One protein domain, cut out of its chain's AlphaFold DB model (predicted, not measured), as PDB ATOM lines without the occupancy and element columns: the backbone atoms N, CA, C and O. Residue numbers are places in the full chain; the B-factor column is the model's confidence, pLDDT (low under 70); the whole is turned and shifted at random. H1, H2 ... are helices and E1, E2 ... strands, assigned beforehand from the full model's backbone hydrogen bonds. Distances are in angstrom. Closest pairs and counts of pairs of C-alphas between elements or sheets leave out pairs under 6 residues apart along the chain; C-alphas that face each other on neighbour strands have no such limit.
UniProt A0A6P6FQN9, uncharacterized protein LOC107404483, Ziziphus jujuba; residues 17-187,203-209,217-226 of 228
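Overview. This is residues 17 to 187, 203 to 209 and 217 to 226 of the 228 residues of the protein "uncharacterized protein LOC107404483" of Ziziphus jujuba (UniProt A0A6P6FQN9). The chain is wound in stacked turns, a solenoid whose one long wall is a parallel sheet, with each turn adding one strand from E1 through E2, E3, E5, E7 and E9 to E11, and E12 added antiparallel at the far edge. The opposite wall is looser, made of H3, the short strand pairs E4 with E6 and E8 with E10, H4 and loops, while H1 and H2 lie at the end where the printed part begins and H5 near the other end. There are 188 printed residues with five named helices and twelve named strands, in the order E1 H1 H2 E2 H3 E3 E4 E5 E6 E7 E8 H4 E9 E10 E11 H5 E12; the large sheet runs E1 E2 E3 E5 E7 E9 E11 E12 and is mixed. The class is mixed, helices and strands, with under half of the residues in named elements. The whole is compact, with a radius of gyration of the C-alphas of 16.4 A, yet elongated in outline, spanning 53 by 30 by 26 A.

Along the chain. E1, residues 17 to 20, begins with C-alpha 17 at (167.415, 128.288, 144.699) and is 10.3 A long. H1 is residues 25 to 29 and H2 residues 33 to 38, 9.0 A long. E2, residues 41 to 45, is 13.3 A long; H3 is residues 53 to 57. E3, residues 67 to 71, is 13.2 A long, and E4 is residues 78 to 81. E5, residues 93 to 97, has C-alpha 93 at (173.231, 116.721, 137.746) and is 13.2 A long; E6 is residues 104 to 107. E7, residues 120 to 124, is 13.3 A long; E8, residues 131 to 134, is followed by H4, residues 135 to 138. E9 is residues 143 to 147, E10 154 to 157, E11 173 to 177 and H5 180 to 184. E12, residues 221 to 225, is 12.6 A long and ends with C-alpha 225 at (180.688, 110.902, 121.756).

Arrangement. E1 and E12 are the edge strands of the large sheet. E1 and E2 are parallel at 0 degrees, with N 19 and O 43 2.9 A apart. E2 and E3 are parallel, with N 44 and O 69 at 2.8 A, and E5 and E7 are parallel, with N 96 and O 122 at 2.8 A. E11 and E12 are antiparallel at 178 degrees, with N 222 and O 176 at 2.8 A. E1, H1, H2, E2 and E2, H3, E3 are strand-helix-strand units, parallel neighbour strands with helices between, and both crossovers are right-handed. H2 only grazes the sheet with its residues 35 to 38. H5 is only just on the sheet, with 5 pairs of C-alphas within 10 A, and only grazes it. The closest C-alphas of H3 and E4 are those of Val 53 and Ile 79, 4.9 A apart. E4 and E6 are parallel at 7 degrees, with N 107 and O 80 at 2.8 A. E8 and E10 are parallel at 33 degrees, with N 157 and O 133 at 2.8 A. Each O i to N i+4 pair is within hydrogen-bond range in H1, H2, H3 and H5; H4 is too short for such a pair, and its one O i to N i+3 pair is within range.

Size, cuts and confidence. The C-alphas farthest apart, those of Glu 29 and Cys 217, are 53.3 A apart. Residues 188 to 202 and 210 to 216 are not printed; the gaps are 15.0 A between C-alphas 187 and 203 and 20.1 A between C-alphas 209 and 217. The long links are E4 to E5, E6 to E7 and E10 to E11. The mean pLDDT of the printed part is 80.6, and residues 82 to 84, 158 to 167, 183 to 187, 203 to 209 and 217 to 226 are under 70.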
ATOM      1  N   LEU A  17     166.819 127.322 143.793       86.69
ATOM      2  CA  LEU A  17     167.415 128.288 144.699       86.69
ATOM      3  C   LEU A  17     168.875 128.464 144.289       86.69
ATOM      4  O   LEU A  17     169.650 127.512 144.295       86.69
ATOM      5  N   SER A  18     169.261 129.674 143.902       86.25
ATOM      6  CA  SER A  18     170.650 130.006 143.583       86.25
ATOM      7  C   SER A  18     171.054 131.212 144.405       86.25
ATOM      8  O   SER A  18     170.335 132.210 144.428       86.25
ATOM      9  N   MET A  19     172.168 131.091 145.114       85.31
ATOM     10  CA  MET A  19     172.628 132.095 146.060       85.31
ATOM     11  C   MET A  19     174.101 132.371 145.822       85.31
ATOM     12  O   MET A  19     174.890 131.448 145.619       85.31
ATOM     13  N   GLN A  20     174.444 133.650 145.894       86.00
ATOM     14  CA  GLN A  20     175.815 134.105 146.010       86.00
ATOM     15  C   GLN A  20     176.018 134.529 147.459       86.00
ATOM     16  O   GLN A  20     175.361 135.452 147.943       86.00
ATOM     17  N   LEU A  21     176.869 133.796 148.160       77.50
ATOM     18  CA  LEU A  21     177.182 134.002 149.565       77.50
ATOM     19  C   LEU A  21     178.670 134.320 149.660       77.50
ATOM     20  O   LEU A  21     179.440 133.907 148.807       77.50
ATOM     21  N   GLU A  22     179.071 135.080 150.667       81.94
ATOM     22  CA  GLU A  22     180.482 135.285 151.010       81.94
ATOM     23  C   GLU A  22     180.888 134.405 152.191       81.94
ATOM     24  O   GLU A  22     182.055 134.058 152.333       81.94
ATOM     25  N   ARG A  23     179.938 134.071 153.076       83.31
ATOM     26  CA  ARG A  23     180.164 133.267 154.285       83.31
ATOM     27  C   ARG A  23     178.972 132.366 154.567       83.31
ATOM     28  O   ARG A  23     177.826 132.761 154.367       83.31
ATOM     29  N   SER A  24     179.235 131.192 155.128       82.88
ATOM     30  CA  SER A  24     178.198 130.240 155.535       82.88
ATOM     31  C   SER A  24     177.220 130.773 156.581       82.88
ATOM     32  O   SER A  24     176.046 130.416 156.527       82.88
ATOM     33  N   SER A  25     177.647 131.690 157.459       83.94
ATOM     34  CA  SER A  25     176.772 132.310 158.471       83.94
ATOM     35  C   SER A  25     175.569 133.040 157.865       83.94
ATOM     36  O   SER A  25     174.514 133.117 158.490       83.94
ATOM     37  N   GLN A  26     175.681 133.508 156.615       85.62
ATOM     38  CA  GLN A  26     174.591 134.186 155.915       85.62
ATOM     39  C   GLN A  26     173.388 133.270 155.666       85.62
ATOM     40  O   GLN A  26     172.273 133.762 155.516       85.62
ATOM     41  N   LEU A  27     173.583 131.949 155.634       84.75
ATOM     42  CA  LEU A  27     172.476 131.001 155.506       84.75
ATOM     43  C   LEU A  27     171.538 131.067 156.711       84.75
ATOM     44  O   LEU A  27     170.319 131.049 156.530       84.75
ATOM     45  N   ASP A  28     172.103 131.180 157.912       86.06
ATOM     46  CA  ASP A  28     171.343 131.287 159.155       86.06
ATOM     47  C   ASP A  28     170.785 132.703 159.332       86.06
ATOM     48  O   ASP A  28     169.604 132.866 159.636       86.06
ATOM     49  N   GLU A  29     171.599 133.732 159.066       88.56
ATOM     50  CA  GLU A  29     171.194 135.145 159.170       88.56
ATOM     51  C   GLU A  29     170.008 135.484 158.255       88.56
ATOM     52  O   GLU A  29     169.119 136.243 158.642       88.56
ATOM     53  N   LEU A  30     169.978 134.909 157.049       87.25
ATOM     54  CA  LEU A  30     168.910 135.115 156.068       87.25
ATOM     55  C   LEU A  30     167.785 134.073 156.180       87.25
ATOM     56  O   LEU A  30     166.820 134.137 155.418       87.25
ATOM     57  N   GLY A  31     167.894 133.104 157.098       88.25
ATOM     58  CA  GLY A  31     166.897 132.047 157.281       88.25
ATOM     59  C   GLY A  31     166.710 131.146 156.051       88.25
ATOM     60  O   GLY A  31     165.611 130.656 155.803       88.25
ATOM     61  N   LEU A  32     167.764 130.935 155.256       88.31
ATOM     62  CA  LEU A  32     167.707 130.208 153.980       88.31
ATOM     63  C   LEU A  32     167.934 128.696 154.129       88.31
ATOM     64  O   LEU A  32     167.737 127.949 153.169       88.31
ATOM     65  N   GLY A  33     168.298 128.225 155.327       88.50
ATOM     66  CA  GLY A  33     168.573 126.808 155.593       88.50
ATOM     67  C   GLY A  33     167.411 125.871 155.234       88.50
ATOM     68  O   GLY A  33     167.615 124.856 154.569       88.50
ATOM     69  N   ASP A  34     166.174 126.219 155.594       89.12
ATOM     70  CA  ASP A  34     165.000 125.392 155.268       89.12
ATOM     71  C   ASP A  34     164.656 125.408 153.772       89.12
ATOM     72  O   ASP A  34     164.140 124.421 153.237       89.12
ATOM     73  N   LEU A  35     164.951 126.516 153.084       90.12
ATOM     74  CA  LEU A  35     164.748 126.637 151.641       90.12
ATOM     75  C   LEU A  35     165.747 125.771 150.875       90.12
ATOM     76  O   LEU A  35     165.351 125.078 149.937       90.12
ATOM     77  N   LEU A  36     167.011 125.752 151.306       90.06
ATOM     78  CA  LEU A  36     168.043 124.870 150.764       90.06
ATOM     79  C   LEU A  36     167.598 123.404 150.789       90.06
ATOM     80  O   LEU A  36     167.591 122.745 149.752       90.06
ATOM     81  N   LYS A  37     167.146 122.916 151.948       90.69
ATOM     82  CA  LYS A  37     166.759 121.507 152.149       90.69
ATOM     83  C   LYS A  37     165.570 121.056 151.296       90.69
ATOM     84  O   LYS A  37     165.440 119.875 150.984       90.69
ATOM     85  N   ARG A  38     164.683 121.985 150.924       90.69
ATOM     86  CA  ARG A  38     163.444 121.705 150.169       90.69
ATOM     87  C   ARG A  38     163.557 121.985 148.669       90.69
ATOM     88  O   ARG A  38     162.569 121.805 147.956       90.69
ATOM     89  N   SER A  39     164.708 122.469 148.205       90.69
ATOM     90  CA  SER A  39     164.922 122.840 146.806       90.69
ATOM     91  C   SER A  39     165.319 121.635 145.957       90.69
ATOM     92  O   SER A  39     166.112 120.792 146.374       90.69
ATOM     93  N   ASP A  40     164.792 121.581 144.734       93.19
ATOM     94  CA  ASP A  40     165.159 120.551 143.756       93.19
ATOM     95  C   ASP A  40     166.448 120.933 143.019       93.19
ATOM     96  O   ASP A  40     167.205 120.069 142.580       93.19
ATOM     97  N   SER A  41     166.697 122.234 142.855       93.38
ATOM     98  CA  SER A  41     167.908 122.753 142.228       93.38
ATOM     99  C   SER A  41     168.570 123.773 143.143       93.38
ATOM    100  O   SER A  41     167.943 124.753 143.537       93.38
ATOM    101  N   ILE A  42     169.832 123.529 143.479       93.75
ATOM    102  CA  ILE A  42     170.623 124.329 144.408       93.75
ATOM    103  C   ILE A  42     171.852 124.860 143.669       93.75
ATOM    104  O   ILE A  42     172.613 124.095 143.079       93.75
ATOM    105  N   GLY A  43     172.043 126.176 143.707       93.38
ATOM    106  CA  GLY A  43     173.250 126.863 143.257       93.38
ATOM    107  C   GLY A  43     173.941 127.544 144.434       93.38
ATOM    108  O   GLY A  43     173.336 128.410 145.067       93.38
ATOM    109  N   LEU A  44     175.184 127.156 144.713       92.25
ATOM    110  CA  LEU A  44     176.031 127.716 145.765       92.25
ATOM    111  C   LEU A  44     177.235 128.407 145.122       92.25
ATOM    112  O   LEU A  44     178.144 127.732 144.634       92.25
ATOM    113  N   ASP A  45     177.245 129.737 145.119       91.25
ATOM    114  CA  ASP A  45     178.364 130.540 144.620       91.25
ATOM    115  C   ASP A  45     179.033 131.297 145.779       91.25
ATOM    116  O   ASP A  45     178.339 131.934 146.570       91.25
ATOM    117  N   GLY A  46     180.361 131.201 145.904       86.69
ATOM    118  CA  GLY A  46     181.157 131.994 146.855       86.69
ATOM    119  C   GLY A  46     181.082 131.599 148.341       86.69
ATOM    120  O   GLY A  46     181.634 132.293 149.191       86.69
ATOM    121  N   LEU A  47     180.437 130.484 148.681       83.94
ATOM    122  CA  LEU A  47     180.239 129.998 150.048       83.94
ATOM    123  C   LEU A  47     181.564 129.650 150.767       83.94
ATOM    124  O   LEU A  47     182.091 128.539 150.662       83.94
ATOM    125  N   ASP A  48     182.081 130.591 151.560       86.75
ATOM    126  CA  ASP A  48     183.237 130.359 152.430       86.75
ATOM    127  C   ASP A  48     182.838 129.800 153.810       86.75
ATOM    128  O   ASP A  48     181.726 130.008 154.302       86.75
ATOM    129  N   GLY A  49     183.767 129.094 154.456       87.75
ATOM    130  CA  GLY A  49     183.572 128.506 155.784       87.75
ATOM    131  C   GLY A  49     182.855 127.152 155.805       87.75
ATOM    132  O   GLY A  49     182.501 126.697 156.889       87.75
ATOM    133  N   VAL A  50     182.654 126.516 154.646       90.75
ATOM    134  CA  VAL A  50     182.142 125.138 154.522       90.75
ATOM    135  C   VAL A  50     183.218 124.247 153.923       90.75
ATOM    136  O   VAL A  50     183.747 124.562 152.855       90.75
ATOM    137  N   ASN A  51     183.513 123.118 154.570       92.88
ATOM    138  CA  ASN A  51     184.470 122.141 154.042       92.88
ATOM    139  C   ASN A  51     183.766 120.975 153.333       92.88
ATOM    140  O   ASN A  51     184.297 120.454 152.351       92.88
ATOM    141  N   SER A  52     182.586 120.572 153.814       91.88
ATOM    142  CA  SER A  52     181.760 119.498 153.256       91.88
ATOM    143  C   SER A  52     180.333 119.966 152.983       91.88
ATOM    144  O   SER A  52     179.583 120.240 153.919       91.88
ATOM    145  N   VAL A  53     179.932 120.004 151.707       92.50
ATOM    146  CA  VAL A  53     178.613 120.528 151.295       92.50
ATOM    147  C   VAL A  53     177.471 119.749 151.940       92.50
ATOM    148  O   VAL A  53     176.664 120.335 152.654       92.50
ATOM    149  N   ALA A  54     177.392 118.434 151.714       91.19
ATOM    150  CA  ALA A  54     176.291 117.633 152.241       91.19
ATOM    151  C   ALA A  54     176.276 117.638 153.772       91.19
ATOM    152  O   ALA A  54     175.272 117.987 154.371       91.19
ATOM    153  N   TYR A  55     177.399 117.296 154.407       87.69
ATOM    154  CA  TYR A  55     177.436 117.065 155.853       87.69
ATOM    155  C   TYR A  55     177.140 118.325 156.680       87.69
ATOM    156  O   TYR A  55     176.458 118.239 157.703       87.69
ATOM    157  N   GLU A  56     177.658 119.482 156.258       90.62
ATOM    158  CA  GLU A  56     177.557 120.719 157.041       90.62
ATOM    159  C   GLU A  56     176.281 121.508 156.738       90.62
ATOM    160  O   GLU A  56     175.714 122.101 157.654       90.62
ATOM    161  N   LEU A  57     175.799 121.497 155.489       90.44
ATOM    162  CA  LEU A  57     174.619 122.279 155.103       90.44
ATOM    163  C   LEU A  57     173.302 121.527 155.313       90.44
ATOM    164  O   LEU A  57     172.278 122.149 155.606       90.44
ATOM    165  N   ASP A  58     173.305 120.201 155.182       90.94
ATOM    166  CA  ASP A  58     172.122 119.389 155.434       90.94
ATOM    167  C   ASP A  58     172.474 118.001 155.975       90.94
ATOM    168  O   ASP A  58     172.875 117.097 155.247       90.94
ATOM    169  N   LYS A  59     172.212 117.775 157.265       87.38
ATOM    170  CA  LYS A  59     172.420 116.467 157.906       87.38
ATOM    171  C   LYS A  59     171.559 115.342 157.310       87.38
ATOM    172  O   LYS A  59     171.809 114.181 157.620       87.38
ATOM    173  N   GLU A  60     170.568 115.640 156.475       88.88
ATOM    174  CA  GLU A  60     169.821 114.629 155.713       88.88
ATOM    175  C   GLU A  60     170.436 114.339 154.332       88.88
ATOM    176  O   GLU A  60     169.988 113.440 153.620       88.88
ATOM    177  N   GLY A  61     171.492 115.066 153.962       90.38
ATOM    178  CA  GLY A  61     172.253 114.865 152.740       90.38
ATOM    179  C   GLY A  61     171.530 115.340 151.483       90.38
ATOM    180  O   GLY A  61     171.766 114.775 150.422       90.38
ATOM    181  N   PHE A  62     170.650 116.341 151.571       93.50
ATOM    182  CA  PHE A  62     169.876 116.885 150.452       93.50
ATOM    183  C   PHE A  62     169.073 115.818 149.686       93.50
ATOM    184  O   PHE A  62     169.280 115.614 148.482       93.50
ATOM    185  N   PRO A  63     168.120 115.132 150.341       92.12
ATOM    186  CA  PRO A  63     167.401 114.009 149.739       92.12
ATOM    187  C   PRO A  63     166.532 114.421 148.540       92.12
ATOM    188  O   PRO A  63     166.256 113.593 147.673       92.12
ATOM    189  N   HIS A  64     166.108 115.686 148.462       92.62
ATOM    190  CA  HIS A  64     165.271 116.214 147.377       92.62
ATOM    191  C   HIS A  64     166.061 116.840 146.226       92.62
ATOM    192  O   HIS A  64     165.516 116.988 145.133       92.62
ATOM    193  N   CYS A  65     167.333 117.178 146.446       94.75
ATOM    194  CA  CYS A  65     168.132 117.873 145.448       94.75
ATOM    195  C   CYS A  65     168.364 116.974 144.231       94.75
ATOM    196  O   CYS A  65     168.894 115.869 144.343       94.75
ATOM    197  N   LYS A  66     167.992 117.491 143.063       95.12
ATOM    198  CA  LYS A  66     168.209 116.893 141.747       95.12
ATOM    199  C   LYS A  66     169.378 117.542 141.027       95.12
ATOM    200  O   LYS A  66     170.119 116.866 140.325       95.12
ATOM    201  N   HIS A  67     169.541 118.852 141.170       94.38
ATOM    202  CA  HIS A  67     170.545 119.616 140.437       94.38
ATOM    203  C   HIS A  67     171.388 120.423 141.420       94.38
ATOM    204  O   HIS A  67     170.865 121.328 142.063       94.38
ATOM    205  N   LEU A  68     172.684 120.133 141.502       95.62
ATOM    206  CA  LEU A  68     173.608 120.857 142.369       95.62
ATOM    207  C   LEU A  68     174.682 121.542 141.527       95.62
ATOM    208  O   LEU A  68     175.411 120.886 140.783       95.62
ATOM    209  N   ILE A  69     174.786 122.860 141.682       94.12
ATOM    210  CA  ILE A  69     175.847 123.687 141.108       94.12
ATOM    211  C   ILE A  69     176.621 124.316 142.266       94.12
ATOM    212  O   ILE A  69     176.028 124.980 143.115       94.12
ATOM    213  N   VAL A  70     177.935 124.119 142.297       95.25
ATOM    214  CA  VAL A  70     178.829 124.697 143.308       95.25
ATOM    215  C   VAL A  70     179.953 125.427 142.581       95.25
ATOM    216  O   VAL A  70     180.706 124.800 141.835       95.25
ATOM    217  N   ALA A  71     180.049 126.744 142.767       95.06
ATOM    218  CA  ALA A  71     180.926 127.615 141.988       95.06
ATOM    219  C   ALA A  71     181.742 128.584 142.862       95.06
ATOM    220  O   ALA A  71     181.243 129.098 143.856       95.06
ATOM    221  N   HIS A  72     182.998 128.840 142.488       93.19
ATOM    222  CA  HIS A  72     183.856 129.872 143.097       93.19
ATOM    223  C   HIS A  72     184.059 129.749 144.621       93.19
ATOM    224  O   HIS A  72     184.064 130.752 145.332       93.19
ATOM    225  N   ASN A  73     184.257 128.534 145.147       91.44
ATOM    226  CA  ASN A  73     184.446 128.330 146.589       91.44
ATOM    227  C   ASN A  73     185.912 128.069 146.953       91.44
ATOM    228  O   ASN A  73     186.592 127.256 146.321       91.44
ATOM    229  N   ALA A  74     186.374 128.719 148.027       91.06
ATOM    230  CA  ALA A  74     187.765 128.669 148.484       91.06
ATOM    231  C   ALA A  74     188.056 127.638 149.585       91.06
ATOM    232  O   ALA A  74     189.226 127.318 149.822       91.06
ATOM    233  N   SER A  75     187.022 127.124 150.256       93.38
ATOM    234  CA  SER A  75     187.177 126.267 151.442       93.38
ATOM    235  C   SER A  75     186.640 124.848 151.279       93.38
ATOM    236  O   SER A  75     187.112 123.957 151.976       93.38
ATOM    237  N   ILE A  76     185.747 124.607 150.313       94.19
ATOM    238  CA  ILE A  76     185.164 123.281 150.084       94.19
ATOM    239  C   ILE A  76     186.266 122.282 149.716       94.19
ATOM    240  O   ILE A  76     186.935 122.428 148.692       94.19
ATOM    241  N   LEU A  77     186.416 121.260 150.556       93.88
ATOM    242  CA  LEU A  77     187.305 120.115 150.357       93.88
ATOM    243  C   LEU A  77     186.550 118.939 149.731       93.88
ATOM    244  O   LEU A  77     187.111 118.229 148.894       93.88
ATOM    245  N   TYR A  78     185.279 118.763 150.117       92.31
ATOM    246  CA  TYR A  78     184.445 117.617 149.757       92.31
ATOM    247  C   TYR A  78     183.009 118.039 149.413       92.31
ATOM    248  O   TYR A  78     182.434 118.925 150.048       92.31
ATOM    249  N   ILE A  79     182.375 117.366 148.448       93.00
ATOM    250  CA  ILE A  79     180.923 117.514 148.227       93.00
ATOM    251  C   ILE A  79     180.161 116.630 149.211       93.00
ATOM    252  O   ILE A  79     179.193 117.065 149.835       93.00
ATOM    253  N   VAL A  80     180.647 115.405 149.403       89.69
ATOM    254  CA  VAL A  80     180.176 114.479 150.430       89.69
ATOM    255  C   VAL A  80     181.372 114.007 151.244       89.69
ATOM    256  O   VAL A  80     182.278 113.374 150.711       89.69
ATOM    257  N   ASN A  81     181.363 114.293 152.544       85.00
ATOM    258  CA  ASN A  81     182.309 113.738 153.509       85.00
ATOM    259  C   ASN A  81     181.534 112.956 154.563       85.00
ATOM    260  O   ASN A  81     181.009 113.554 155.503       85.00
ATOM    261  N   SER A  82     181.389 111.644 154.376       67.25
ATOM    262  CA  SER A  82     180.693 110.816 155.353       67.25
ATOM    263  C   SER A  82     180.967 109.329 155.173       67.25
ATOM    264  O   SER A  82     180.881 108.788 154.072       67.25
ATOM    265  N   VAL A  83     181.217 108.650 156.292       65.12
ATOM    266  CA  VAL A  83     181.211 107.190 156.367       65.12
ATOM    267  C   VAL A  83     179.801 106.748 156.758       65.12
ATOM    268  O   VAL A  83     179.393 106.902 157.906       65.12
ATOM    269  N   GLY A  84     179.056 106.179 155.807       60.97
ATOM    270  CA  GLY A  84     177.775 105.514 156.081       60.97
ATOM    271  C   GLY A  84     176.520 106.394 156.088       60.97
ATOM    272  O   GLY A  84     175.438 105.866 156.336       60.97
ATOM    273  N   GLN A  85     176.615 107.691 155.785       71.00
ATOM    274  CA  GLN A  85     175.437 108.531 155.542       71.00
ATOM    275  C   GLN A  85     175.056 108.506 154.066       71.00
ATOM    276  O   GLN A  85     175.907 108.541 153.175       71.00
ATOM    277  N   THR A  86     173.755 108.487 153.820       84.19
ATOM    278  CA  THR A  86     173.201 108.651 152.485       84.19
ATOM    279  C   THR A  86     173.149 110.132 152.134       84.19
ATOM    280  O   THR A  86     172.625 110.927 152.909       84.19
ATOM    281  N   ALA A  87     173.666 110.500 150.963       90.75
ATOM    282  CA  ALA A  87     173.579 111.858 150.438       90.75
ATOM    283  C   ALA A  87     173.131 111.843 148.975       90.75
ATOM    284  O   ALA A  87     173.443 110.918 148.226       90.75
ATOM    285  N   PHE A  88     172.418 112.884 148.557       93.19
ATOM    286  CA  PHE A  88     172.068 113.151 147.166       93.19
ATOM    287  C   PHE A  88     171.314 111.988 146.493       93.19
ATOM    288  O   PHE A  88     171.618 111.580 145.373       93.19
ATOM    289  N   LEU A  89     170.295 111.463 147.186       92.19
ATOM    290  CA  LEU A  89     169.449 110.335 146.752       92.19
ATOM    291  C   LEU A  89     168.801 110.520 145.373       92.19
ATOM    292  O   LEU A  89     168.522 109.545 144.669       92.19
ATOM    293  N   ASN A  90     168.504 111.767 145.016       93.94
ATOM    294  CA  ASN A  90     167.797 112.126 143.793       93.94
ATOM    295  C   ASN A  90     168.626 113.016 142.870       93.94
ATOM    296  O   ASN A  90     168.079 113.526 141.900       93.94
ATOM    297  N   LEU A  91     169.924 113.184 143.141       94.62
ATOM    298  CA  LEU A  91     170.771 114.057 142.339       94.62
ATOM    299  C   LEU A  91     170.984 113.456 140.952       94.62
ATOM    300  O   LEU A  91     171.466 112.338 140.835       94.62
ATOM    301  N   GLU A  92     170.626 114.219 139.927       94.81
ATOM    302  CA  GLU A  92     170.719 113.895 138.504       94.81
ATOM    303  C   GLU A  92     171.895 114.623 137.839       94.81
ATOM    304  O   GLU A  92     172.541 114.066 136.944       94.81
ATOM    305  N   ILE A  93     172.186 115.849 138.293       94.00
ATOM    306  CA  ILE A  93     173.231 116.721 137.746       94.00
ATOM    307  C   ILE A  93     174.097 117.276 138.871       94.00
ATOM    308  O   ILE A  93     173.587 117.895 139.810       94.00
ATOM    309  N   LEU A  94     175.409 117.124 138.712       95.81
ATOM    310  CA  LEU A  94     176.417 117.758 139.550       95.81
ATOM    311  C   LEU A  94     177.350 118.608 138.684       95.81
ATOM    312  O   LEU A  94     178.019 118.086 137.794       95.81
ATOM    313  N   ARG A  95     177.413 119.912 138.963       95.44
ATOM    314  CA  ARG A  95     178.350 120.844 138.325       95.44
ATOM    315  C   ARG A  95     179.224 121.512 139.377       95.44
ATOM    316  O   ARG A  95     178.721 122.184 140.273       95.44
ATOM    317  N   LEU A  96     180.532 121.343 139.237       96.69
ATOM    318  CA  LEU A  96     181.551 121.896 140.120       96.69
ATOM    319  C   LEU A  96     182.445 122.830 139.310       96.69
ATOM    320  O   LEU A  96     183.033 122.415 138.312       96.69
ATOM    321  N   GLU A  97     182.549 124.090 139.719       96.12
ATOM    322  CA  GLU A  97     183.332 125.094 139.002       96.12
ATOM    323  C   GLU A  97     184.230 125.886 139.956       96.12
ATOM    324  O   GLU A  97     183.762 126.489 140.918       96.12
ATOM    325  N   ARG A  98     185.537 125.934 139.670       95.75
ATOM    326  CA  ARG A  98     186.510 126.770 140.399       95.75
ATOM    327  C   ARG A  98     186.496 126.527 141.912       95.75
ATOM    328  O   ARG A  98     186.467 127.469 142.705       95.75
ATOM    329  N   LEU A  99     186.505 125.255 142.310       95.50
ATOM    330  CA  LEU A  99     186.639 124.840 143.708       95.50
ATOM    331  C   LEU A  99     188.118 124.593 144.012       95.50
ATOM    332  O   LEU A  99     188.628 123.485 143.864       95.50
ATOM    333  N   VAL A 100     188.828 125.652 144.409       92.94
ATOM    334  CA  VAL A 100     190.307 125.677 144.462       92.94
ATOM    335  C   VAL A 100     190.921 124.715 145.482       92.94
ATOM    336  O   VAL A 100     192.106 124.399 145.397       92.94
ATOM    337  N   LYS A 101     190.135 124.258 146.464       95.25
ATOM    338  CA  LYS A 101     190.567 123.293 147.480       95.25
ATOM    339  C   LYS A 101     189.901 121.924 147.367       95.25
ATOM    340  O   LYS A 101     190.229 121.067 148.175       95.25
ATOM    341  N   LEU A 102     189.022 121.698 146.389       95.06
ATOM    342  CA  LEU A 102     188.312 120.426 146.277       95.06
ATOM    343  C   LEU A 102     189.311 119.284 146.058       95.06
ATOM    344  O   LEU A 102     189.995 119.258 145.041       95.06
ATOM    345  N   GLU A 103     189.378 118.343 147.001       91.69
ATOM    346  CA  GLU A 103     190.313 117.210 146.957       91.69
ATOM    347  C   GLU A 103     189.650 115.946 146.406       91.69
ATOM    348  O   GLU A 103     190.255 115.218 145.618       91.69
ATOM    349  N   LYS A 104     188.402 115.692 146.819       89.19
ATOM    350  CA  LYS A 104     187.565 114.575 146.363       89.19
ATOM    351  C   LYS A 104     186.109 115.029 146.291       89.19
ATOM    352  O   LYS A 104     185.643 115.748 147.171       89.19
ATOM    353  N   ILE A 105     185.341 114.559 145.305       90.00
ATOM    354  CA  ILE A 105     183.877 114.750 145.328       90.00
ATOM    355  C   ILE A 105     183.283 113.993 146.524       90.00
ATOM    356  O   ILE A 105     182.466 114.538 147.269       90.00
ATOM    357  N   CYS A 106     183.756 112.766 146.749       85.75
ATOM    358  CA  CYS A 106     183.287 111.874 147.799       85.75
ATOM    359  C   CYS A 106     184.471 111.419 148.657       85.75
ATOM    360  O   CYS A 106     185.430 110.847 148.142       85.75
ATOM    361  N   CYS A 107     184.404 111.671 149.961       78.44
ATOM    362  CA  CYS A 107     185.384 111.218 150.939       78.44
ATOM    363  C   CYS A 107     184.785 110.091 151.794       78.44
ATOM    364  O   CYS A 107     183.752 110.275 152.445       78.44
ATOM    365  N   GLY A 108     185.455 108.935 151.799       74.94
ATOM    366  CA  GLY A 108     185.009 107.727 152.492       74.94
ATOM    367  C   GLY A 108     184.066 106.851 151.660       74.94
ATOM    368  O   GLY A 108     183.813 107.106 150.486       74.94
ATOM    369  N   ARG A 109     183.557 105.783 152.287       75.25
ATOM    370  CA  ARG A 109     182.644 104.831 151.647       75.25
ATOM    371  C   ARG A 109     181.228 105.400 151.613       75.25
ATOM    372  O   ARG A 109     180.587 105.528 152.661       75.25
ATOM    373  N   LEU A 110     180.737 105.686 150.410       76.94
ATOM    374  CA  LEU A 110     179.367 106.145 150.201       76.94
ATOM    375  C   LEU A 110     178.357 105.055 150.577       76.94
ATOM    376  O   LEU A 110     178.562 103.867 150.310       76.94
ATOM    377  N   ALA A 111     177.226 105.463 151.157       82.62
ATOM    378  CA  ALA A 111     176.088 104.561 151.289       82.62
ATOM    379  C   ALA A 111     175.574 104.162 149.887       82.62
ATOM    380  O   ALA A 111     175.565 105.026 149.005       82.62
ATOM    381  N   PRO A 112     175.103 102.916 149.670       78.81
ATOM    382  CA  PRO A 112     174.754 102.395 148.340       78.81
ATOM    383  C   PRO A 112     173.752 103.232 147.535       78.81
ATOM    384  O   PRO A 112     173.807 103.232 146.310       78.81
ATOM    385  N   ASP A 113     172.844 103.938 148.209       85.31
ATOM    386  CA  ASP A 113     171.830 104.773 147.557       85.31
ATOM    387  C   ASP A 113     172.315 106.195 147.224       85.31
ATOM    388  O   ASP A 113     171.599 106.957 146.568       85.31
ATOM    389  N   SER A 114     173.520 106.574 147.657       88.38
ATOM    390  CA  SER A 114     174.068 107.905 147.384       88.38
ATOM    391  C   SER A 114     174.362 108.064 145.897       88.38
ATOM    392  O   SER A 114     174.930 107.166 145.280       88.38
ATOM    393  N   PHE A 115     173.980 109.203 145.313       89.88
ATOM    394  CA  PHE A 115     174.148 109.488 143.880       89.88
ATOM    395  C   PHE A 115     173.528 108.449 142.928       89.88
ATOM    396  O   PHE A 115     173.864 108.429 141.745       89.88
ATOM    397  N   ARG A 116     172.593 107.604 143.387       90.00
ATOM    398  CA  ARG A 116     172.010 106.514 142.576       90.00
ATOM    399  C   ARG A 116     171.350 106.968 141.265       90.00
ATOM    400  O   ARG A 116     171.157 106.160 140.359       90.00
ATOM    401  N   ASN A 117     170.985 108.246 141.187       93.12
ATOM    402  CA  ASN A 117     170.336 108.872 140.040       93.12
ATOM    403  C   ASN A 117     171.265 109.812 139.260       93.12
ATOM    404  O   ASN A 117     170.790 110.467 138.337       93.12
ATOM    405  N   LEU A 118     172.557 109.891 139.602       92.88
ATOM    406  CA  LEU A 118     173.478 110.840 138.982       92.88
ATOM    407  C   LEU A 118     173.770 110.418 137.542       92.88
ATOM    408  O   LEU A 118     174.244 109.312 137.292       92.88
ATOM    409  N   ARG A 119     173.490 111.320 136.597       92.50
ATOM    410  CA  ARG A 119     173.633 111.072 135.153       92.50
ATOM    411  C   ARG A 119     174.657 111.992 134.518       92.50
ATOM    412  O   ARG A 119     175.336 111.570 133.588       92.50
ATOM    413  N   ARG A 120     174.759 113.234 134.993       92.00
ATOM    414  CA  ARG A 120     175.626 114.252 134.397       92.00
ATOM    415  C   ARG A 120     176.572 114.835 135.429       92.00
ATOM    416  O   ARG A 120     176.135 115.281 136.492       92.00
ATOM    417  N   LEU A 121     177.854 114.836 135.088       93.44
ATOM    418  CA  LEU A 121     178.913 115.399 135.906       93.44
ATOM    419  C   LEU A 121     179.747 116.375 135.085       93.44
ATOM    420  O   LEU A 121     180.331 116.004 134.069       93.44
ATOM    421  N   THR A 122     179.838 117.607 135.570       93.56
ATOM    422  CA  THR A 122     180.689 118.645 134.992       93.56
ATOM    423  C   THR A 122     181.649 119.167 136.050       93.56
ATOM    424  O   THR A 122     181.214 119.611 137.110       93.56
ATOM    425  N   VAL A 123     182.950 119.129 135.771       95.19
ATOM    426  CA  VAL A 123     184.002 119.626 136.665       95.19
ATOM    427  C   VAL A 123     184.905 120.576 135.889       95.19
ATOM    428  O   VAL A 123     185.539 120.185 134.915       95.19
ATOM    429  N   ILE A 124     184.965 121.835 136.311       95.25
ATOM    430  CA  ILE A 124     185.695 122.887 135.603       95.25
ATOM    431  C   ILE A 124     186.648 123.571 136.580       95.25
ATOM    432  O   ILE A 124     186.199 124.096 137.601       95.25
ATOM    433  N   ARG A 125     187.949 123.616 136.267       95.50
ATOM    434  CA  ARG A 125     188.961 124.364 137.045       95.50
ATOM    435  C   ARG A 125     188.983 124.018 138.538       95.50
ATOM    436  O   ARG A 125     188.995 124.895 139.397       95.50
ATOM    437  N   CYS A 126     188.885 122.732 138.858       95.75
ATOM    438  CA  CYS A 126     188.995 122.225 140.228       95.75
ATOM    439  C   CYS A 126     190.391 121.628 140.416       95.75
ATOM    440  O   CYS A 126     190.577 120.416 140.350       95.75
ATOM    441  N   ASP A 127     191.382 122.498 140.591       92.25
ATOM    442  CA  ASP A 127     192.782 122.159 140.312       92.25
ATOM    443  C   ASP A 127     193.399 121.159 141.288       92.25
ATOM    444  O   ASP A 127     194.343 120.479 140.911       92.25
ATOM    445  N   ARG A 128     192.858 121.023 142.506       94.44
ATOM    446  CA  ARG A 128     193.327 120.048 143.509       94.44
ATOM    447  C   ARG A 128     192.635 118.690 143.452       94.44
ATOM    448  O   ARG A 128     193.034 117.783 144.187       94.44
ATOM    449  N   LEU A 129     191.619 118.542 142.604       93.06
ATOM    450  CA  LEU A 129     190.883 117.294 142.477       93.06
ATOM    451  C   LEU A 129     191.781 116.265 141.786       93.06
ATOM    452  O   LEU A 129     192.276 116.527 140.694       93.06
ATOM    453  N   LYS A 130     191.983 115.102 142.414       87.50
ATOM    454  CA  LYS A 130     192.853 114.040 141.870       87.50
ATOM    455  C   LYS A 130     192.105 112.965 141.091       87.50
ATOM    456  O   LYS A 130     192.629 112.433 140.114       87.50
ATOM    457  N   SER A 131     190.884 112.668 141.527       83.94
ATOM    458  CA  SER A 131     189.996 111.672 140.935       83.94
ATOM    459  C   SER A 131     188.580 112.228 140.809       83.94
ATOM    460  O   SER A 131     188.147 113.053 141.616       83.94
ATOM    461  N   ILE A 132     187.848 111.810 139.774       78.50
ATOM    462  CA  ILE A 132     186.544 112.410 139.465       78.50
ATOM    463  C   ILE A 132     185.428 111.754 140.300       78.50
ATOM    464  O   ILE A 132     184.590 112.464 140.847       78.50
ATOM    465  N   PHE A 133     185.393 110.426 140.451       75.19
ATOM    466  CA  PHE A 133     184.381 109.744 141.281       75.19
ATOM    467  C   PHE A 133     184.826 108.360 141.767       75.19
ATOM    468  O   PHE A 133     185.774 107.773 141.251       75.19
ATOM    469  N   CYS A 134     184.082 107.799 142.725       72.75
ATOM    470  CA  CYS A 134     184.242 106.418 143.184       72.75
ATOM    471  C   CYS A 134     183.635 105.407 142.198       72.75
ATOM    472  O   CYS A 134     182.658 105.696 141.499       72.75
ATOM    473  N   PHE A 135     184.157 104.179 142.208       71.94
ATOM    474  CA  PHE A 135     183.731 103.075 141.337       71.94
ATOM    475  C   PHE A 135     182.208 102.857 141.261       71.94
ATOM    476  O   PHE A 135     181.668 102.565 140.192       71.94
ATOM    477  N   SER A 136     181.503 102.992 142.383       74.50
ATOM    478  CA  SER A 136     180.048 102.808 142.474       74.50
ATOM    479  C   SER A 136     179.253 103.812 141.625       74.50
ATOM    480  O   SER A 136     178.263 103.433 140.998       74.50
ATOM    481  N   VAL A 137     179.720 105.060 141.534       80.62
ATOM    482  CA  VAL A 137     179.057 106.148 140.792       80.62
ATOM    483  C   VAL A 137     179.358 106.075 139.291       80.62
ATOM    484  O   VAL A 137     178.497 106.385 138.470       80.62
ATOM    485  N   ALA A 138     180.543 105.576 138.926       78.25
ATOM    486  CA  ALA A 138     181.010 105.418 137.545       78.25
ATOM    487  C   ALA A 138     179.964 104.804 136.607       78.25
ATOM    488  O   ALA A 138     179.737 105.267 135.492       78.25
ATOM    489  N   LYS A 139     179.295 103.750 137.085       79.12
ATOM    490  CA  LYS A 139     178.374 102.930 136.291       79.12
ATOM    491  C   LYS A 139     177.061 103.637 135.945       79.12
ATOM    492  O   LYS A 139     176.311 103.147 135.099       79.12
ATOM    493  N   LEU A 140     176.763 104.740 136.628       85.62
ATOM    494  CA  LEU A 140     175.504 105.473 136.518       85.62
ATOM    495  C   LEU A 140     175.588 106.630 135.516       85.62
ATOM    496  O   LEU A 140     174.568 106.984 134.924       85.62
ATOM    497  N   LEU A 141     176.793 107.169 135.309       87.94
ATOM    498  CA  LEU A 141     177.037 108.381 134.533       87.94
ATOM    499  C   LEU A 141     176.786 108.175 133.034       87.94
ATOM    500  O   LEU A 141     177.232 107.205 132.421       87.94
ATOM    501  N   GLU A 142     176.078 109.138 132.450       89.38
ATOM    502  CA  GLU A 142     175.777 109.241 131.022       89.38
ATOM    503  C   GLU A 142     176.627 110.317 130.346       89.38
ATOM    504  O   GLU A 142     177.036 110.145 129.199       89.38
ATOM    505  N   GLU A 143     176.928 111.409 131.046       86.31
ATOM    506  CA  GLU A 143     177.732 112.508 130.516       86.31
ATOM    507  C   GLU A 143     178.764 112.951 131.551       86.31
ATOM    508  O   GLU A 143     178.428 113.230 132.706       86.31
ATOM    509  N   ILE A 144     180.022 113.011 131.123       88.38
ATOM    510  CA  ILE A 144     181.144 113.487 131.929       88.38
ATOM    511  C   ILE A 144     181.855 114.579 131.137       88.38
ATOM    512  O   ILE A 144     182.318 114.331 130.023       88.38
ATOM    513  N   ASP A 145     181.966 115.765 131.724       88.19
ATOM    514  CA  ASP A 145     182.728 116.879 131.167       88.19
ATOM    515  C   ASP A 145     183.727 117.403 132.202       88.19
ATOM    516  O   ASP A 145     183.334 117.886 133.263       88.19
ATOM    517  N   VAL A 146     185.023 117.274 131.921       90.25
ATOM    518  CA  VAL A 146     186.096 117.705 132.819       90.25
ATOM    519  C   VAL A 146     187.065 118.604 132.075       90.25
ATOM    520  O   VAL A 146     187.703 118.198 131.100       90.25
ATOM    521  N   ILE A 147     187.153 119.848 132.538       89.00
ATOM    522  CA  ILE A 147     187.768 120.944 131.798       89.00
ATOM    523  C   ILE A 147     188.737 121.715 132.689       89.00
ATOM    524  O   ILE A 147     188.352 122.269 133.716       89.00
ATOM    525  N   ASP A 148     189.971 121.843 132.213       91.50
ATOM    526  CA  ASP A 148     191.012 122.707 132.760       91.50
ATOM    527  C   ASP A 148     191.288 122.425 134.256       91.50
ATOM    528  O   ASP A 148     191.390 123.363 135.035       91.50
ATOM    529  N   CYS A 149     191.359 121.148 134.662       91.31
ATOM    530  CA  CYS A 149     191.722 120.722 136.023       91.31
ATOM    531  C   CYS A 149     193.152 120.163 136.053       91.31
ATOM    532  O   CYS A 149     193.456 119.177 135.376       91.31
ATOM    533  N   GLU A 150     194.021 120.761 136.867       90.44
ATOM    534  CA  GLU A 150     195.460 120.487 136.804       90.44
ATOM    535  C   GLU A 150     195.881 119.127 137.378       90.44
ATOM    536  O   GLU A 150     196.665 118.435 136.733       90.44
ATOM    537  N   MET A 151     195.377 118.729 138.553       90.56
ATOM    538  CA  MET A 151     195.878 117.557 139.295       90.56
ATOM    539  C   MET A 151     195.103 116.254 139.066       90.56
ATOM    540  O   MET A 151     195.358 115.276 139.765       90.56
ATOM    541  N   ILE A 152     194.164 116.207 138.116       87.81
ATOM    542  CA  ILE A 152     193.435 114.965 137.834       87.81
ATOM    543  C   ILE A 152     194.396 113.963 137.192       87.81
ATOM    544  O   ILE A 152     194.876 114.182 136.080       87.81
ATOM    545  N   GLU A 153     194.642 112.861 137.899       82.56
ATOM    546  CA  GLU A 153     195.520 111.759 137.485       82.56
ATOM    547  C   GLU A 153     194.707 110.556 136.986       82.56
ATOM    548  O   GLU A 153     195.143 109.831 136.095       82.56
ATOM    549  N   GLU A 154     193.498 110.363 137.519       78.25
ATOM    550  CA  GLU A 154     192.604 109.268 137.147       78.25
ATOM    551  C   GLU A 154     191.137 109.713 137.113       78.25
ATOM    552  O   GLU A 154     190.715 110.641 137.800       78.25
ATOM    553  N   ILE A 155     190.322 109.034 136.306       75.44
ATOM    554  CA  ILE A 155     188.884 109.331 136.232       75.44
ATOM    555  C   ILE A 155     188.122 108.663 137.385       75.44
ATOM    556  O   ILE A 155     187.165 109.230 137.907       75.44
ATOM    557  N   VAL A 156     188.550 107.471 137.803       76.62
ATOM    558  CA  VAL A 156     187.863 106.662 138.818       76.62
ATOM    559  C   VAL A 156     188.815 106.366 139.961       76.62
ATOM    560  O   VAL A 156     189.877 105.806 139.718       76.62
ATOM    561  N   ASP A 157     188.397 106.678 141.184       74.00
ATOM    562  CA  ASP A 157     189.119 106.313 142.400       74.00
ATOM    563  C   ASP A 157     189.046 104.788 142.617       74.00
ATOM    564  O   ASP A 157     187.957 104.197 142.682       74.00
ATOM    565  N   ASN A 158     190.214 104.144 142.694       60.41
ATOM    566  CA  ASN A 158     190.355 102.691 142.830       60.41
ATOM    567  C   ASN A 158     190.158 102.173 144.271       60.41
ATOM    568  O   ASN A 158     190.173 100.952 144.466       60.41
ATOM    569  N   ASP A 159     189.928 103.048 145.258       58.41
ATOM    570  CA  ASP A 159     189.854 102.699 146.687       58.41
ATOM    571  C   ASP A 159     188.790 101.622 147.031       58.41
ATOM    572  O   ASP A 159     188.926 100.907 148.026       58.41
ATOM    573  N   GLU A 160     187.748 101.431 146.208       54.72
ATOM    574  CA  GLU A 160     186.663 100.460 146.472       54.72
ATOM    575  C   GLU A 160     186.762  99.140 145.679       54.72
ATOM    576  O   GLU A 160     185.979  98.214 145.911       54.72
ATOM    577  N   ALA A 161     187.691  99.024 144.726       54.28
ATOM    578  CA  ALA A 161     187.598  98.043 143.641       54.28
ATOM    579  C   ALA A 161     188.914  97.294 143.383       54.28
ATOM    580  O   ALA A 161     189.398  97.211 142.249       54.28
ATOM    581  N   ILE A 162     189.475  96.668 144.420       52.72
ATOM    582  CA  ILE A 162     190.597  95.736 144.254       52.72
ATOM    583  C   ILE A 162     190.100  94.549 143.405       52.72
ATOM    584  O   ILE A 162     189.463  93.629 143.908       52.72
ATOM    585  N   ASN A 163     190.382  94.596 142.097       52.38
ATOM    586  CA  ASN A 163     190.084  93.585 141.060       52.38
ATOM    587  C   ASN A 163     188.726  93.668 140.343       52.38
ATOM    588  O   ASN A 163     188.422  92.772 139.555       52.38
ATOM    589  N   ALA A 164     187.933  94.730 140.522       57.84
ATOM    590  CA  ALA A 164     186.720  94.893 139.719       57.84
ATOM    591  C   ALA A 164     187.030  95.547 138.361       57.84
ATOM    592  O   ALA A 164     187.820  96.484 138.258       57.84
ATOM    593  N   LYS A 165     186.385  95.038 137.310       61.94
ATOM    594  CA  LYS A 165     186.400  95.625 135.970       61.94
ATOM    595  C   LYS A 165     185.657  96.964 135.999       61.94
ATOM    596  O   LYS A 165     184.512  97.013 136.454       61.94
ATOM    597  N   ILE A 166     186.301  98.033 135.537       66.25
ATOM    598  CA  ILE A 166     185.677  99.357 135.441       66.25
ATOM    599  C   ILE A 166     184.940  99.420 134.106       66.25
ATOM    600  O   ILE A 166     185.529  99.237 133.045       66.25
ATOM    601  N   GLU A 167     183.637  99.663 134.164       69.38
ATOM    602  CA  GLU A 167     182.777  99.764 132.991       69.38
ATOM    603  C   GLU A 167     181.889 100.996 133.119       69.38
ATOM    604  O   GLU A 167     181.388 101.297 134.205       69.38
ATOM    605  N   PHE A 168     181.646 101.657 131.991       78.19
ATOM    606  CA  PHE A 168     180.713 102.774 131.889       78.19
ATOM    607  C   PHE A 168     179.539 102.395 130.980       78.19
ATOM    608  O   PHE A 168     179.442 102.885 129.856       78.19
ATOM    609  N   PRO A 169     178.642 101.498 131.425       78.81
ATOM    610  CA  PRO A 169     177.600 100.929 130.570       78.81
ATOM    611  C   PRO A 169     176.570 101.956 130.082       78.81
ATOM    612  O   PRO A 169     175.788 101.657 129.184       78.81
ATOM    613  N   ARG A 170     176.523 103.142 130.698       84.56
ATOM    614  CA  ARG A 170     175.558 104.201 130.386       84.56
ATOM    615  C   ARG A 170     176.177 105.424 129.718       84.56
ATOM    616  O   ARG A 170     175.416 106.291 129.298       84.56
ATOM    617  N   LEU A 171     177.505 105.503 129.604       83.81
ATOM    618  CA  LEU A 171     178.178 106.717 129.147       83.81
ATOM    619  C   LEU A 171     177.925 106.963 127.658       83.81
ATOM    620  O   LEU A 171     178.149 106.100 126.815       83.81
ATOM    621  N   ARG A 172     177.443 108.165 127.356       83.94
ATOM    622  CA  ARG A 172     177.080 108.664 126.024       83.94
ATOM    623  C   ARG A 172     177.960 109.821 125.585       83.94
ATOM    624  O   ARG A 172     178.183 110.002 124.389       83.94
ATOM    625  N   SER A 173     178.499 110.570 126.539       79.81
ATOM    626  CA  SER A 173     179.430 111.656 126.268       79.81
ATOM    627  C   SER A 173     180.548 111.687 127.299       79.81
ATOM    628  O   SER A 173     180.298 111.659 128.503       79.81
ATOM    629  N   LEU A 174     181.781 111.763 126.811       82.94
ATOM    630  CA  LEU A 174     182.963 112.026 127.614       82.94
ATOM    631  C   LEU A 174     183.754 113.162 126.976       82.94
ATOM    632  O   LEU A 174     184.227 113.045 125.842       82.94
ATOM    633  N   ARG A 175     183.931 114.251 127.716       82.81
ATOM    634  CA  ARG A 175     184.761 115.385 127.328       82.81
ATOM    635  C   ARG A 175     185.830 115.607 128.386       82.81
ATOM    636  O   ARG A 175     185.526 115.809 129.553       82.81
ATOM    637  N   LEU A 176     187.085 115.553 127.958       84.75
ATOM    638  CA  LEU A 176     188.259 115.770 128.794       84.75
ATOM    639  C   LEU A 176     189.145 116.805 128.105       84.75
ATOM    640  O   LEU A 176     189.642 116.571 127.001       84.75
ATOM    641  N   ARG A 177     189.348 117.965 128.725       83.12
ATOM    642  CA  ARG A 177     190.154 119.053 128.158       83.12
ATOM    643  C   ARG A 177     191.041 119.673 129.220       83.12
ATOM    644  O   ARG A 177     190.586 119.892 130.331       83.12
ATOM    645  N   GLY A 178     192.274 120.023 128.853       85.25
ATOM    646  CA  GLY A 178     193.145 120.798 129.741       85.25
ATOM    647  C   GLY A 178     193.505 120.041 131.020       85.25
ATOM    648  O   GLY A 178     193.526 120.636 132.087       85.25
ATOM    649  N   LEU A 179     193.745 118.729 130.906       86.31
ATOM    650  CA  LEU A 179     194.082 117.836 132.021       86.31
ATOM    651  C   LEU A 179     195.543 117.380 131.882       86.31
ATOM    652  O   LEU A 179     195.794 116.303 131.339       86.31
ATOM    653  N   PRO A 180     196.524 118.214 132.267       83.56
ATOM    654  CA  PRO A 180     197.932 117.955 131.981       83.56
ATOM    655  C   PRO A 180     198.450 116.678 132.649       83.56
ATOM    656  O   PRO A 180     199.127 115.904 131.979       83.56
ATOM    657  N   GLN A 181     198.099 116.420 133.916       83.25
ATOM    658  CA  GLN A 181     198.557 115.224 134.642       83.25
ATOM    659  C   GLN A 181     197.959 113.935 134.070       83.25
ATOM    660  O   GLN A 181     198.671 112.949 133.889       83.25
ATOM    661  N   LEU A 182     196.684 113.975 133.673       77.19
ATOM    662  CA  LEU A 182     196.048 112.868 132.968       77.19
ATOM    663  C   LEU A 182     196.774 112.596 131.635       77.19
ATOM    664  O   LEU A 182     197.216 111.483 131.374       77.19
ATOM    665  N   LEU A 183     196.975 113.621 130.799       63.09
ATOM    666  CA  LEU A 183     197.542 113.473 129.449       63.09
ATOM    667  C   LEU A 183     199.055 113.192 129.413       63.09
ATOM    668  O   LEU A 183     199.562 112.705 128.397       63.09
ATOM    669  N   GLN A 184     199.788 113.457 130.498       55.66
ATOM    670  CA  GLN A 184     201.226 113.184 130.582       55.66
ATOM    671  C   GLN A 184     201.540 111.685 130.418       55.66
ATOM    672  O   GLN A 184     202.562 111.338 129.826       55.66
ATOM    673  N   CYS A 185     200.611 110.796 130.792       44.00
ATOM    674  CA  CYS A 185     200.739 109.348 130.598       44.00
ATOM    675  C   CYS A 185     200.794 108.904 129.120       44.00
ATOM    676  O   CYS A 185     201.185 107.774 128.838       44.00
ATOM    677  N   CYS A 186     200.426 109.762 128.160       40.38
ATOM    678  CA  CYS A 186     200.407 109.415 126.732       40.38
ATOM    679  C   CYS A 186     201.670 109.828 125.953       40.38
ATOM    680  O   CYS A 186     201.759 109.516 124.766       40.38
ATOM    681  N   SER A 187     202.631 110.524 126.573       38.31
ATOM    682  CA  SER A 187     203.761 111.143 125.847       38.31
ATOM    683  C   SER A 187     205.090 110.371 125.914       38.31
ATOM    684  O   SER A 187     206.011 110.702 125.171       38.31
ATOM    685  N   PHE A 203     193.003 105.021 131.414       46.34
ATOM    686  CA  PHE A 203     191.988 104.086 131.817       46.34
ATOM    687  C   PHE A 203     192.797 102.868 132.228       46.34
ATOM    688  O   PHE A 203     193.512 102.317 131.390       46.34
ATOM    689  N   ASN A 204     192.757 102.492 133.505       38.00
ATOM    690  CA  ASN A 204     193.420 101.285 133.996       38.00
ATOM    691  C   ASN A 204     193.164 100.134 132.992       38.00
ATOM    692  O   ASN A 204     192.063 100.078 132.438       38.00
ATOM    693  N   GLU A 205     194.101  99.203 132.761       37.16
ATOM    694  CA  GLU A 205     193.959  98.079 131.792       37.16
ATOM    695  C   GLU A 205     192.671  97.237 131.988       37.16
ATOM    696  O   GLU A 205     192.321  96.369 131.192       37.16
ATOM    697  N   LYS A 206     191.941  97.522 133.067       38.50
ATOM    698  CA  LYS A 206     190.646  97.007 133.488       38.50
ATOM    699  C   LYS A 206     189.422  97.681 132.844       38.50
ATOM    700  O   LYS A 206     188.309  97.249 133.147       38.50
ATOM    701  N   VAL A 207     189.574  98.709 132.002       40.94
ATOM    702  CA  VAL A 207     188.458  99.341 131.270       40.94
ATOM    703  C   VAL A 207     188.301  98.685 129.894       40.94
ATOM    704  O   VAL A 207     188.780  99.178 128.877       40.94
ATOM    705  N   TYR A 208     187.631  97.534 129.836       37.78
ATOM    706  CA  TYR A 208     187.438  96.823 128.564       37.78
ATOM    707  C   TYR A 208     186.200  97.351 127.829       37.78
ATOM    708  O   TYR A 208     185.122  97.427 128.413       37.78
ATOM    709  N   GLY A 209     186.353  97.659 126.539       36.66
ATOM    710  CA  GLY A 209     185.272  98.138 125.662       36.66
ATOM    711  C   GLY A 209     185.617  99.387 124.846       36.66
ATOM    712  O   GLY A 209     184.822  99.812 124.016       36.66
ATOM    713  N   CYS A 217     196.828 111.528 119.488       33.12
ATOM    714  CA  CYS A 217     198.129 112.184 119.268       33.12
ATOM    715  C   CYS A 217     198.122 113.626 118.739       33.12
ATOM    716  O   CYS A 217     199.203 114.129 118.456       33.12
ATOM    717  N   MET A 218     196.992 114.339 118.620       28.64
ATOM    718  CA  MET A 218     197.054 115.711 118.062       28.64
ATOM    719  C   MET A 218     196.087 116.772 118.604       28.64
ATOM    720  O   MET A 218     196.124 117.902 118.125       28.64
ATOM    721  N   VAL A 219     195.263 116.490 119.613       34.09
ATOM    722  CA  VAL A 219     194.326 117.491 120.154       34.09
ATOM    723  C   VAL A 219     194.448 117.599 121.667       34.09
ATOM    724  O   VAL A 219     194.338 116.606 122.375       34.09
ATOM    725  N   SER A 220     194.602 118.828 122.174       45.66
ATOM    726  CA  SER A 220     194.579 119.189 123.607       45.66
ATOM    727  C   SER A 220     193.230 118.909 124.297       45.66
ATOM    728  O   SER A 220     192.946 119.421 125.383       45.66
ATOM    729  N   SER A 221     192.338 118.171 123.641       41.56
ATOM    730  CA  SER A 221     191.001 117.828 124.100       41.56
ATOM    731  C   SER A 221     190.611 116.461 123.550       41.56
ATOM    732  O   SER A 221     190.688 116.228 122.345       41.56
ATOM    733  N   VAL A 222     190.154 115.580 124.431       47.28
ATOM    734  CA  VAL A 222     189.575 114.286 124.085       47.28
ATOM    735  C   VAL A 222     188.060 114.440 124.179       47.28
ATOM    736  O   VAL A 222     187.506 114.625 125.260       47.28
ATOM    737  N   PHE A 223     187.393 114.411 123.030       40.09
ATOM    738  CA  PHE A 223     185.936 114.364 122.935       40.09
ATOM    739  C   PHE A 223     185.552 112.986 122.408       40.09
ATOM    740  O   PHE A 223     185.865 112.656 121.265       40.09
ATOM    741  N   ILE A 224     184.885 112.184 123.233       46.44
ATOM    742  CA  ILE A 224     184.342 110.887 122.837       46.44
ATOM    743  C   ILE A 224     182.823 110.963 122.974       46.44
ATOM    744  O   ILE A 224     182.279 110.995 124.076       46.44
ATOM    745  N   CYS A 225     182.140 111.030 121.833       32.12
ATOM    746  CA  CYS A 225     180.688 110.902 121.756       32.12
ATOM    747  C   CYS A 225     180.350 109.468 121.343       32.12
ATOM    748  O   CYS A 225     180.877 108.981 120.342       32.12
ATOM    749  N   PHE A 226     179.467 108.806 122.087       39.09
ATOM    750  CA  PHE A 226     179.008 107.452 121.779       39.09
ATOM    751  C   PHE A 226     177.692 107.527 121.004       39.09
ATOM    752  O   PHE A 226     176.747 108.195 121.422       39.09
TER     753      PHE A 226